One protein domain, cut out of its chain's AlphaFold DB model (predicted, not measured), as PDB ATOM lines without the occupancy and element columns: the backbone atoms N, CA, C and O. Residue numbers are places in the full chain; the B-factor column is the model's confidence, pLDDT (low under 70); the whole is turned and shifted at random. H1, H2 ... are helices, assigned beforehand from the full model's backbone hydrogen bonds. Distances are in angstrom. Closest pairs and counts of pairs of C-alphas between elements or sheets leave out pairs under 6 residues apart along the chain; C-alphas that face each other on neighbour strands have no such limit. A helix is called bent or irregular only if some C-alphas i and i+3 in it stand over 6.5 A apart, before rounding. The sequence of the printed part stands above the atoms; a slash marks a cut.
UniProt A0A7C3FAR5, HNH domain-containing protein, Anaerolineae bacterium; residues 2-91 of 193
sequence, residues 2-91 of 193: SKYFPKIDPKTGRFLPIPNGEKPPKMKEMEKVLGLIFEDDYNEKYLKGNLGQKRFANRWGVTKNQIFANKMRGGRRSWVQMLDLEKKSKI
ATOM      1  N   SER A   2      13.979  28.646  57.130       43.94
ATOM      2  CA  SER A   2      15.005  28.414  58.159       43.94
ATOM      3  C   SER A   2      16.185  29.353  57.903       43.94
ATOM      4  O   SER A   2      16.815  29.268  56.847       43.94
ATOM      5  N   LYS A   3      16.478  30.262  58.836       57.03
ATOM      6  CA  LYS A   3      17.654  31.133  58.745       57.03
ATOM      7  C   LYS A   3      18.903  30.257  58.887       57.03
ATOM      8  O   LYS A   3      19.118  29.656  59.933       57.03
ATOM      9  N   TYR A   4      19.682  30.128  57.816       64.44
ATOM     10  CA  TYR A   4      20.986  29.472  57.877       64.44
ATOM     11  C   TYR A   4      21.960  30.397  58.606       64.44
ATOM     12  O   TYR A   4      22.193  31.520  58.158       64.44
ATOM     13  N   PHE A   5      22.524  29.917  59.711       66.38
ATOM     14  CA  PHE A   5      23.576  30.613  60.438       66.38
ATOM     15  C   PHE A   5      24.924  29.995  60.048       66.38
ATOM     16  O   PHE A   5      25.197  28.851  60.422       66.38
ATOM     17  N   PRO A   6      25.755  30.691  59.253       69.88
ATOM     18  CA  PRO A   6      27.077  30.191  58.901       69.88
ATOM     19  C   PRO A   6      27.935  30.047  60.160       69.88
ATOM     20  O   PRO A   6      27.986  30.950  60.995       69.88
ATOM     21  N   LYS A   7      28.624  28.909  60.293       76.56
ATOM     22  CA  LYS A   7      29.557  28.684  61.404       76.56
ATOM     23  C   LYS A   7      30.735  29.648  61.269       76.56
ATOM     24  O   LYS A   7      31.254  29.833  60.170       76.56
ATOM     25  N   ILE A   8      31.148  30.257  62.373       79.56
ATOM     26  CA  ILE A   8      32.271  31.196  62.426       79.56
ATOM     27  C   ILE A   8      33.446  30.485  63.097       79.56
ATOM     28  O   ILE A   8      33.256  29.765  64.075       79.56
ATOM     29  N   ASP A   9      34.648  30.660  62.561       75.31
ATOM     30  CA  ASP A   9      35.883  30.228  63.202       75.31
ATOM     31  C   ASP A   9      36.151  31.126  64.424       75.31
ATOM     32  O   ASP A   9      36.365  32.331  64.251       75.31
ATOM     33  N   PRO A  10      36.164  30.574  65.652       75.06
ATOM     34  CA  PRO A  10      36.333  31.357  66.872       75.06
ATOM     35  C   PRO A  10      37.698  32.052  66.968       75.06
ATOM     36  O   PRO A  10      37.821  33.023  67.705       75.06
ATOM     37  N   LYS A  11      38.721  31.597  66.227       76.62
ATOM     38  CA  LYS A  11      40.059  32.214  66.234       76.62
ATOM     39  C   LYS A  11      40.198  33.355  65.234       76.62
ATOM     40  O   LYS A  11      40.926  34.307  65.493       76.62
ATOM     41  N   THR A  12      39.552  33.247  64.073       75.56
ATOM     42  CA  THR A  12      39.745  34.201  62.967       75.56
ATOM     43  C   THR A  12      38.536  35.097  62.706       75.56
ATOM     44  O   THR A  12      38.645  36.043  61.926       75.56
ATOM     45  N   GLY A  13      37.379  34.802  63.308       77.25
ATOM     46  CA  GLY A  13      36.116  35.502  63.059       77.25
ATOM     47  C   GLY A  13      35.567  35.296  61.642       77.25
ATOM     48  O   GLY A  13      34.591  35.935  61.250       77.25
ATOM     49  N   ARG A  14      36.188  34.423  60.840       76.50
ATOM     50  CA  ARG A  14      35.797  34.167  59.449       76.50
ATOM     51  C   ARG A  14      34.750  33.067  59.385       76.50
ATOM     52  O   ARG A  14      34.759  32.142  60.188       76.50
ATOM     53  N   PHE A  15      33.876  33.125  58.384       77.81
ATOM     54  CA  PHE A  15      32.953  32.026  58.121       77.81
ATOM     55  C   PHE A  15      33.719  30.765  57.724       77.81
ATOM     56  O   PHE A  15      34.550  30.792  56.810       77.81
ATOM     57  N   LEU A  16      33.407  29.663  58.398       71.75
ATOM     58  CA  LEU A  16      33.919  28.352  58.053       71.75
ATOM     59  C   LEU A  16      33.346  27.921  56.696       71.75
ATOM     60  O   LEU A  16      32.159  28.135  56.422       71.75
ATOM     61  N   PRO A  17      34.174  27.320  55.829       71.50
ATOM     62  CA  PRO A  17      33.692  26.758  54.583       71.50
ATOM     63  C   PRO A  17      32.701  25.629  54.871       71.50
ATOM     64  O   PRO A  17      32.862  24.862  55.820       71.50
ATOM     65  N   ILE A  18      31.686  25.512  54.018       75.69
ATOM     66  CA  ILE A  18      30.755  24.384  54.057       75.69
ATOM     67  C   ILE A  18      31.560  23.090  53.828       75.69
ATOM     68  O   ILE A  18      32.395  23.079  52.909       75.69
ATOM     69  N   PRO A  19      31.353  22.032  54.640       75.12
ATOM     70  CA  PRO A  19      32.016  20.740  54.479       75.12
ATOM     71  C   PRO A  19      31.873  20.147  53.072       75.12
ATOM     72  O   PRO A  19      30.975  20.504  52.311       75.12
ATOM     73  N   ASN A  20      32.778  19.232  52.715       73.44
ATOM     74  CA  ASN A  20      32.626  18.451  51.483       73.44
ATOM     75  C   ASN A  20      31.362  17.588  51.560       73.44
ATOM     76  O   ASN A  20      31.041  17.071  52.626       73.44
ATOM     77  N   GLY A  21      30.655  17.454  50.439       73.81
ATOM     78  CA  GLY A  21      29.398  16.713  50.334       73.81
ATOM     79  C   GLY A  21      28.161  17.469  50.831       73.81
ATOM     80  O   GLY A  21      27.041  17.044  50.564       73.81
ATOM     81  N   GLU A  22      28.314  18.613  51.511       81.44
ATOM     82  CA  GLU A  22      27.167  19.393  51.975       81.44
ATOM     83  C   GLU A  22      26.692  20.424  50.942       81.44
ATOM     84  O   GLU A  22      27.442  21.279  50.461       81.44
ATOM     85  N   LYS A  23      25.385  20.393  50.656       85.69
ATOM     86  CA  LYS A  23      24.735  21.335  49.737       85.69
ATOM     87  C   LYS A  23      24.642  22.747  50.333       85.69
ATOM     88  O   LYS A  23      24.091  22.909  51.430       85.69
ATOM     89  N   PRO A  24      25.075  23.791  49.602       86.19
ATOM     90  CA  PRO A  24      24.887  25.179  50.008       86.19
ATOM     91  C   PRO A  24      23.410  25.550  50.202       86.19
ATOM     92  O   PRO A  24      22.555  25.039  49.477       86.19
ATOM     93  N   PRO A  25      23.088  26.520  51.081       87.00
ATOM     94  CA  PRO A  25      21.708  26.963  51.300       87.00
ATOM     95  C   PRO A  25      20.999  27.377  50.008       87.00
ATOM     96  O   PRO A  25      19.852  26.999  49.786       87.00
ATOM     97  N   LYS A  26      21.711  28.085  49.121       87.69
ATOM     98  CA  LYS A  26      21.152  28.534  47.840       87.69
ATOM     99  C   LYS A  26      20.822  27.375  46.901       87.69
ATOM    100  O   LYS A  26      19.847  27.453  46.170       87.69
ATOM    101  N   MET A  27      21.606  26.300  46.942       90.88
ATOM    102  CA  MET A  27      21.321  25.095  46.167       90.88
ATOM    103  C   MET A  27      20.036  24.436  46.676       90.88
ATOM    104  O   MET A  27      19.121  24.247  45.889       90.88
ATOM    105  N   LYS A  28      19.910  24.220  47.993       90.75
ATOM    106  CA  LYS A  28      18.696  23.647  48.613       90.75
ATOM    107  C   LYS A  28      17.435  24.475  48.344       90.75
ATOM    108  O   LYS A  28      16.342  23.933  48.222       90.75
ATOM    109  N   GLU A  29      17.572  25.799  48.298       91.88
ATOM    110  CA  GLU A  29      16.485  26.705  47.917       91.88
ATOM    111  C   GLU A  29      16.062  26.468  46.462       91.88
ATOM    112  O   GLU A  29      14.881  26.274  46.190       91.88
ATOM    113  N   MET A  30      17.025  26.415  45.540       91.88
ATOM    114  CA  MET A  30      16.748  26.210  44.118       91.88
ATOM    115  C   MET A  30      16.226  24.809  43.799       91.88
ATOM    116  O   MET A  30      15.381  24.689  42.922       91.88
ATOM    117  N   GLU A  31      16.642  23.776  44.531       93.50
ATOM    118  CA  GLU A  31      16.073  22.426  44.394       93.50
ATOM    119  C   GLU A  31      14.570  22.422  44.691       93.50
ATOM    120  O   GLU A  31      13.789  21.821  43.958       93.50
ATOM    121  N   LYS A  32      14.138  23.171  45.714       92.38
ATOM    122  CA  LYS A  32      12.714  23.336  46.037       92.38
ATOM    123  C   LYS A  32      11.962  24.138  44.978       92.38
ATOM    124  O   LYS A  32      10.818  23.817  44.687       92.38
ATOM    125  N   VAL A  33      12.589  25.178  44.427       91.69
ATOM    126  CA  VAL A  33      11.979  26.033  43.394       91.69
ATOM    127  C   VAL A  33      11.832  25.287  42.068       91.69
ATOM    128  O   VAL A  33      10.808  25.413  41.406       91.69
ATOM    129  N   LEU A  34      12.851  24.526  41.671       90.00
ATOM    130  CA  LEU A  34      12.879  23.805  40.399       90.00
ATOM    131  C   LEU A  34      12.217  22.426  40.481       90.00
ATOM    132  O   LEU A  34      11.905  21.862  39.437       90.00
ATOM    133  N   GLY A  35      12.026  21.882  41.687       92.50
ATOM    134  CA  GLY A  35      11.531  20.519  41.888       92.50
ATOM    135  C   GLY A  35      12.510  19.450  41.393       92.50
ATOM    136  O   GLY A  35      12.083  18.382  40.972       92.50
ATOM    137  N   LEU A  36      13.811  19.753  41.388       94.25
ATOM    138  CA  LEU A  36      14.870  18.903  40.840       94.25
ATOM    139  C   LEU A  36      16.039  18.813  41.815       94.25
ATOM    140  O   LEU A  36      16.309  19.759  42.555       94.25
ATOM    141  N   ILE A  37      16.762  17.698  41.767       94.38
ATOM    142  CA  ILE A  37      18.016  17.500  42.494       94.38
ATOM    143  C   ILE A  37      19.165  18.066  41.653       94.38
ATOM    144  O   ILE A  37      19.218  17.859  40.438       94.38
ATOM    145  N   PHE A  38      20.079  18.805  42.287       94.19
ATOM    146  CA  PHE A  38      21.173  19.472  41.575       94.19
ATOM    147  C   PHE A  38      22.058  18.502  40.796       94.19
ATOM    148  O   PHE A  38      22.389  18.767  39.642       94.19
ATOM    149  N   GLU A  39      22.439  17.395  41.423       94.19
ATOM    150  CA  GLU A  39      23.303  16.369  40.848       94.19
ATOM    151  C   GLU A  39      22.673  15.733  39.603       94.19
ATOM    152  O   GLU A  39      23.345  15.587  38.579       94.19
ATOM    153  N   ASP A  40      21.373  15.442  39.656       93.62
ATOM    154  CA  ASP A  40      20.641  14.838  38.542       93.62
ATOM    155  C   ASP A  40      20.521  15.818  37.366       93.62
ATOM    156  O   ASP A  40      20.903  15.488  36.242       93.62
ATOM    157  N   ASP A  41      20.106  17.067  37.620       93.38
ATOM    158  CA  ASP A  41      20.011  18.101  36.576       93.38
ATOM    159  C   ASP A  41      21.395  18.417  35.981       93.38
ATOM    160  O   ASP A  41      21.531  18.623  34.772       93.38
ATOM    161  N   TYR A  42      22.451  18.412  36.801       94.31
ATOM    162  CA  TYR A  42      23.830  18.573  36.341       94.31
ATOM    163  C   TYR A  42      24.238  17.448  35.383       94.31
ATOM    164  O   TYR A  42      24.747  17.710  34.286       94.31
ATOM    165  N   ASN A  43      23.978  16.197  35.757       92.50
ATOM    166  CA  ASN A  43      24.320  15.039  34.943       92.50
ATOM    167  C   ASN A  43      23.519  15.004  33.635       92.50
ATOM    168  O   ASN A  43      24.091  14.820  32.559       92.50
ATOM    169  N   GLU A  44      22.210  15.229  33.698       91.88
ATOM    170  CA  GLU A  44      21.334  15.157  32.530       91.88
ATOM    171  C   GLU A  44      21.504  16.339  31.584       91.88
ATOM    172  O   GLU A  44      21.644  16.161  30.373       91.88
ATOM    173  N   LYS A  45      21.478  17.567  32.108       91.50
ATOM    174  CA  LYS A  45      21.420  18.769  31.270       91.50
ATOM    175  C   LYS A  45      22.794  19.293  30.894       91.50
ATOM    176  O   LYS A  45      22.949  19.800  29.779       91.50
ATOM    177  N   TYR A  46      23.774  19.197  31.793       90.81
ATOM    178  CA  TYR A  46      25.112  19.741  31.564       90.81
ATOM    179  C   TYR A  46      26.110  18.691  31.061       90.81
ATOM    180  O   TYR A  46      26.751  18.927  30.031       90.81
ATOM    181  N   LEU A  47      26.262  17.544  31.740       88.25
ATOM    182  CA  LEU A  47      27.214  16.513  31.301       88.25
ATOM    183  C   LEU A  47      26.738  15.825  30.021       88.25
ATOM    184  O   LEU A  47      27.414  15.931  28.996       88.25
ATOM    185  N   LYS A  48      25.566  15.180  30.073       86.75
ATOM    186  CA  LYS A  48      24.977  14.432  28.951       86.75
ATOM    187  C   LYS A  48      24.250  15.334  27.950       86.75
ATOM    188  O   LYS A  48      24.157  14.998  26.776       86.75
ATOM    189  N   GLY A  49      23.748  16.476  28.411       83.12
ATOM    190  CA  GLY A  49      22.960  17.399  27.603       83.12
ATOM    191  C   GLY A  49      23.761  18.504  26.906       83.12
ATOM    192  O   GLY A  49      24.991  18.600  26.982       83.12
ATOM    193  N   ASN A  50      23.005  19.387  26.246       82.12
ATOM    194  CA  ASN A  50      23.513  20.507  25.447       82.12
ATOM    195  C   ASN A  50      23.505  21.857  26.191       82.12
ATOM    196  O   ASN A  50      23.749  22.901  25.579       82.12
ATOM    197  N   LEU A  51      23.224  21.895  27.504       86.56
ATOM    198  CA  LEU A  51      23.271  23.165  28.233       86.56
ATOM    199  C   LEU A  51      24.717  23.618  28.465       86.56
ATOM    200  O   LEU A  51      25.496  22.990  29.176       86.56
ATOM    201  N   GLY A  52      25.062  24.787  27.922       87.25
ATOM    202  CA  GLY A  52      26.315  25.467  28.237       87.25
ATOM    203  C   GLY A  52      26.352  26.005  29.674       87.25
ATOM    204  O   GLY A  52      25.322  26.363  30.249       87.25
ATOM    205  N   GLN A  53      27.560  26.163  30.230       92.38
ATOM    206  CA  GLN A  53      27.794  26.569  31.630       92.38
ATOM    207  C   GLN A  53      27.002  27.813  32.066       92.38
ATOM    208  O   GLN A  53      26.459  27.855  33.166       92.38
ATOM    209  N   LYS A  54      26.924  28.847  31.213       91.94
ATOM    210  CA  LYS A  54      26.198  30.089  31.532       91.94
ATOM    211  C   LYS A  54      24.689  29.850  31.649       91.94
ATOM    212  O   LYS A  54      24.078  30.335  32.591       91.94
ATOM    213  N   ARG A  55      24.100  29.098  30.713       91.50
ATOM    214  CA  ARG A  55      22.661  28.785  30.724       91.50
ATOM    215  C   ARG A  55      22.304  27.907  31.920       91.50
ATOM    216  O   ARG A  55      21.320  28.191  32.591       91.50
ATOM    217  N   PHE A  56      23.140  26.912  32.224       94.88
ATOM    218  CA  PHE A  56      22.959  26.070  33.405       94.88
ATOM    219  C   PHE A  56      23.015  26.894  34.702       94.88
ATOM    220  O   PHE A  56      22.107  26.820  35.519       94.88
ATOM    221  N   ALA A  57      24.019  27.761  34.862       94.81
ATOM    222  CA  ALA A  57      24.126  28.606  36.054       94.81
ATOM    223  C   ALA A  57      22.946  29.580  36.211       94.81
ATOM    224  O   ALA A  57      22.423  29.733  37.313       94.81
ATOM    225  N   ASN A  58      22.476  30.169  35.106       93.62
ATOM    226  CA  ASN A  58      21.298  31.035  35.111       93.62
ATOM    227  C   ASN A  58      20.029  30.284  35.545       93.62
ATOM    228  O   ASN A  58      19.253  30.827  36.323       93.62
ATOM    229  N   ARG A  59      19.837  29.038  35.086       91.00
ATOM    230  CA  ARG A  59      18.721  28.174  35.518       91.00
ATOM    231  C   ARG A  59      18.738  27.947  37.033       91.00
ATOM    232  O   ARG A  59      17.691  27.978  37.665       91.00
ATOM    233  N   TRP A  60      19.928  27.801  37.606       93.12
ATOM    234  CA  TRP A  60      20.157  27.651  39.044       93.12
ATOM    235  C   TRP A  60      20.278  28.982  39.805       93.12
ATOM    236  O   TRP A  60      20.653  28.987  40.975       93.12
ATOM    237  N   GLY A  61      19.979  30.119  39.165       91.44
ATOM    238  CA  GLY A  61      19.946  31.433  39.815       91.44
ATOM    239  C   GLY A  61      21.290  31.897  40.390       91.44
ATOM    240  O   GLY A  61      21.313  32.690  41.331       91.44
ATOM    241  N   VAL A  62      22.413  31.391  39.873       93.44
ATOM    242  CA  VAL A  62      23.759  31.694  40.381       93.44
ATOM    243  C   VAL A  62      24.731  32.039  39.260       93.44
ATOM    244  O   VAL A  62      24.488  31.820  38.074       93.44
ATOM    245  N   THR A  63      25.882  32.598  39.630       92.81
ATOM    246  CA  THR A  63      26.925  32.906  38.647       92.81
ATOM    247  C   THR A  63      27.625  31.636  38.165       92.81
ATOM    248  O   THR A  63      27.808  30.674  38.911       92.81
ATOM    249  N   LYS A  64      28.122  31.662  36.924       93.25
ATOM    250  CA  LYS A  64      28.899  30.559  36.334       93.25
ATOM    251  C   LYS A  64      30.031  30.074  37.249       93.25
ATOM    252  O   LYS A  64      30.239  28.877  37.406       93.25
ATOM    253  N   ASN A  65      30.770  31.003  37.851       91.88
ATOM    254  CA  ASN A  65      31.938  30.667  38.665       91.88
ATOM    255  C   ASN A  65      31.548  29.970  39.975       91.88
ATOM    256  O   ASN A  65      32.297  29.130  40.461       91.88
ATOM    257  N   GLN A  66      30.361  30.254  40.510       91.81
ATOM    258  CA  GLN A  66      29.870  29.603  41.720       91.81
ATOM    259  C   GLN A  66      29.666  28.094  41.523       91.81
ATOM    260  O   GLN A  66      29.932  27.326  42.442       91.81
ATOM    261  N   ILE A  67      29.288  27.665  40.314       93.31
ATOM    262  CA  ILE A  67      29.132  26.245  39.977       93.31
ATOM    263  C   ILE A  67      30.424  25.640  39.415       93.31
ATOM    264  O   ILE A  67      30.831  24.569  39.852       93.31
ATOM    265  N   PHE A  68      31.078  26.317  38.464       93.31
ATOM    266  CA  PHE A  68      32.087  25.707  37.585       93.31
ATOM    267  C   PHE A  68      33.531  26.177  37.813       93.31
ATOM    268  O   PHE A  68      34.428  25.746  37.085       93.31
ATOM    269  N   ALA A  69      33.801  27.099  38.745       89.44
ATOM    270  CA  ALA A  69      35.165  27.599  38.916       89.44
ATOM    271  C   ALA A  69      36.129  26.487  39.358       89.44
ATOM    272  O   ALA A  69      35.840  25.710  40.266       89.44
ATOM    273  N   ASN A  70      37.311  26.462  38.736       84.00
ATOM    274  CA  ASN A  70      38.410  25.577  39.135       84.00
ATOM    275  C   ASN A  70      39.185  26.118  40.339       84.00
ATOM    276  O   ASN A  70      39.699  25.348  41.142       84.00
ATOM    277  N   LYS A  71      39.299  27.445  40.443       83.06
ATOM    278  CA  LYS A  71      39.947  28.142  41.552       83.06
ATOM    279  C   LYS A  71      39.108  29.367  41.889       83.06
ATOM    280  O   LYS A  71      38.863  30.199  41.015       83.06
ATOM    281  N   MET A  72      38.666  29.471  43.134       80.19
ATOM    282  CA  MET A  72      38.018  30.673  43.659       80.19
ATOM    283  C   MET A  72      38.978  31.384  44.613       80.19
ATOM    284  O   MET A  72      39.863  30.769  45.208       80.19
ATOM    285  N   ARG A  73      38.816  32.701  44.761       77.75
ATOM    286  CA  ARG A  73      39.629  33.489  45.698       77.75
ATOM    287  C   ARG A  73      39.323  33.091  47.146       77.75
ATOM    288  O   ARG A  73      38.169  32.830  47.487       77.75
ATOM    289  N   GLY A  74      40.356  33.087  47.987       74.12
ATOM    290  CA  GLY A  74      40.223  32.879  49.432       74.12
ATOM    291  C   GLY A  74      39.835  31.455  49.839       74.12
ATOM    292  O   GLY A  74      39.060  31.295  50.773       74.12
ATOM    293  N   GLY A  75      40.302  30.434  49.109       74.38
ATOM    294  CA  GLY A  75      40.065  29.023  49.457       74.38
ATOM    295  C   GLY A  75      38.617  28.551  49.285       74.38
ATOM    296  O   GLY A  75      38.276  27.440  49.679       74.38
ATOM    297  N   ARG A  76      37.751  29.382  48.691       80.00
ATOM    298  CA  ARG A  76      36.374  29.000  48.369       80.00
ATOM    299  C   ARG A  76      36.368  27.868  47.336       80.00
ATOM    300  O   ARG A  76      37.271  27.758  46.508       80.00
ATOM    301  N   ARG A  77      35.314  27.059  47.361       86.19
ATOM    302  CA  ARG A  77      35.082  25.967  46.411       86.19
ATOM    303  C   ARG A  77      33.840  26.256  45.585       86.19
ATOM    304  O   ARG A  77      32.918  26.920  46.063       86.19
ATOM    305  N   SER A  78      33.841  25.804  44.340       91.50
ATOM    306  CA  SER A  78      32.636  25.804  43.513       91.50
ATOM    307  C   SER A  78      31.721  24.637  43.887       91.50
ATOM    308  O   SER A  78      32.158  23.697  44.546       91.50
ATOM    309  N   TRP A  79      30.454  24.675  43.477       92.12
ATOM    310  CA  TRP A  79      29.491  23.619  43.813       92.12
ATOM    311  C   TRP A  79      29.926  22.247  43.301       92.12
ATOM    312  O   TRP A  79      29.845  21.275  44.041       92.12
ATOM    313  N   VAL A  80      30.487  22.193  42.091       91.19
ATOM    314  CA  VAL A  80      31.062  20.963  41.525       91.19
ATOM    315  C   VAL A  80      32.195  20.425  42.400       91.19
ATOM    316  O   VAL A  80      32.266  19.229  42.628       91.19
ATOM    317  N   GLN A  81      33.058  21.295  42.939       89.19
ATOM    318  CA  GLN A  81      34.132  20.876  43.851       89.19
ATOM    319  C   GLN A  81      33.622  20.479  45.238       89.19
ATOM    320  O   GLN A  81      34.245  19.660  45.898       89.19
ATOM    321  N   MET A  82      32.546  21.107  45.713       87.88
ATOM    322  CA  MET A  82      31.968  20.803  47.021       87.88
ATOM    323  C   MET A  82      31.262  19.450  47.033       87.88
ATOM    324  O   MET A  82      31.357  18.743  48.030       87.88
ATOM    325  N   LEU A  83      30.563  19.117  45.948       88.50
ATOM    326  CA  LEU A  83      29.821  17.867  45.776       88.50
ATOM    327  C   LEU A  83      30.635  16.761  45.091       88.50
ATOM    328  O   LEU A  83      30.088  15.705  44.809       88.50
ATOM    329  N   ASP A  84      31.911  17.020  44.802       87.94
ATOM    330  CA  ASP A  84      32.810  16.097  44.099       87.94
ATOM    331  C   ASP A  84      32.229  15.545  42.783       87.94
ATOM    332  O   ASP A  84      32.318  14.364  42.465       87.94
ATOM    333  N   LEU A  85      31.586  16.426  42.009       89.31
ATOM    334  CA  LEU A  85      30.955  16.050  40.746       89.31
ATOM    335  C   LEU A  85      31.979  15.961  39.615       89.31
ATOM    336  O   LEU A  85      32.911  16.772  39.512       89.31
ATOM    337  N   GLU A  86      31.734  15.026  38.699       87.81
ATOM    338  CA  GLU A  86      32.525  14.883  37.484       87.81
ATOM    339  C   GLU A  86      32.525  16.179  36.674       87.81
ATOM    340  O   GLU A  86      31.502  16.817  36.424       87.81
ATOM    341  N   LYS A  87      33.706  16.578  36.209       84.25
ATOM    342  CA  LYS A  87      33.816  17.701  35.284       84.25
ATOM    343  C   LYS A  87      33.642  17.172  33.878       84.25
ATOM    344  O   LYS A  87      34.360  16.258  33.488       84.25
ATOM    345  N   LYS A  88      32.781  17.831  33.091       79.69
ATOM    346  CA  LYS A  88      32.710  17.611  31.640       79.69
ATOM    347  C   LYS A  88      34.131  17.654  31.101       79.69
ATOM    348  O   LYS A  88      34.787  18.702  31.201       79.69
ATOM    349  N   SER A  89      34.618  16.508  30.622       64.12
ATOM    350  CA  SER A  89      35.942  16.432  30.039       64.12
ATOM    351  C   SER A  89      35.965  17.503  28.964       64.12
ATOM    352  O   SER A  89      35.082  17.592  28.106       64.12
ATOM    353  N   LYS A  90      36.943  18.406  29.053       57.75
ATOM    354  CA  LYS A  90      37.315  19.124  27.850       57.75
ATOM    355  C   LYS A  90      37.846  18.010  26.968       57.75
ATOM    356  O   LYS A  90      39.017  17.664  27.088       57.75
ATOM    357  N   ILE A  91      36.986  17.434  26.125       46.72
ATOM    358  CA  ILE A  91      37.439  16.992  24.822       46.72
ATOM    359  C   ILE A  91      38.116  18.255  24.325       46.72
ATOM    360  O   ILE A  91      37.466  19.247  23.983       46.72
TER     361      ILE A  91
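This is residues 2 to 91 of the 193 residues of the protein "HNH domain-containing protein" of Anaerolineae bacterium (UniProt A0A7C3FAR5). This is a small body of short helices joined by loops, with a long tail at its first end: H3, H4 and H5 pack one after another, H4 and H5 nearest the middle, while H1 turns a corner into H2 farther out. The tail, residues 2 to 24, has no named helix; it reaches away to a tip near Lys 11 and folds back to H1, and it makes much of the longest axis. The printed part has 90 residues with five named helices, in the order H1, H2, H3, H4, H5, and no named strand; the class is all helix, though under half of the residues, 36 of 90, are in named elements. The whole is compact, with a radius of gyration of the C-alphas of 14.0 A, and its C-alphas span 45 by 31 by 19 A.

Start at C-alpha 2, at (15.005, 28.414, 58.159), and read through residues 2 to 24, whose C-alphas lie 7 to 27 A from the mean of all C-alphas. The tip is at C-alpha 11, at (40.059, 32.214, 66.234). Then find C-alpha 25 at (21.708, 26.963, 51.300), where H1 begins; it holds residues 25 to 34 and measures 14.4 A from first to last C-alpha. After a tight link of 3 residues comes H2, residues 38 to 47, 12.3 A long; it is neither bent nor irregular, but only just: C-alphas 44 and 47 are 6.2 A apart. A tight link of 5 residues leads to H3, residues 53 to 59, 10.0 A long. A tight link of 4 residues leads to H4, residues 64 to 68, 5.9 A long. A short link of 10 residues then leads to H5, residues 79 to 82, 4.9 A long, which ends at C-alpha 82, at (31.968, 20.803, 47.021).

Go on from H1 and look at Glu 31 and Phe 38: these are the closest C-alphas of H1 and H2, 6.5 A apart. The two helices are close but not clearly touching, and their lines stand about perpendicular at 71 degrees, only just past steep. H1 touches no helix; it is apart from H3, H4 and H5. H2 and H3 only just touch, with 3 pairs of C-alphas within 8 A, the closest being those of Tyr 46 and Phe 56 at 6.9 A. These two form a helical hairpin, running opposite ways at a steep tilt of 43 degrees. Next, H3 touches H4, and their closest C-alphas are those of Ala 57 and Lys 64, 5.2 A apart. H4 in turn touches H5, where the C-alphas of Ile 67 and Trp 79 come closest, at 4.7 A. H2 is apart from H4 and H5, and H3 is apart from H5. In the backbone, every O i to N i+4 pair is within hydrogen-bond range in H1, H3 and H4. In H2 it is 5 of 6, and H5 is too short for such a pair, but its one O i to N i+3 pair is within range.

The two C-alphas farthest apart are those of Lys 11 and Asn 50, at 45.5 A, and from Ser 2 to Ile 91 the C-alphas are 41.8 A apart. The printed part has no cut, and no link between the helices is long. The mean pLDDT of the printed part is 84.2; look for the model's low confidence, under 70, at residues 2 to 6 and residues 89 to 91.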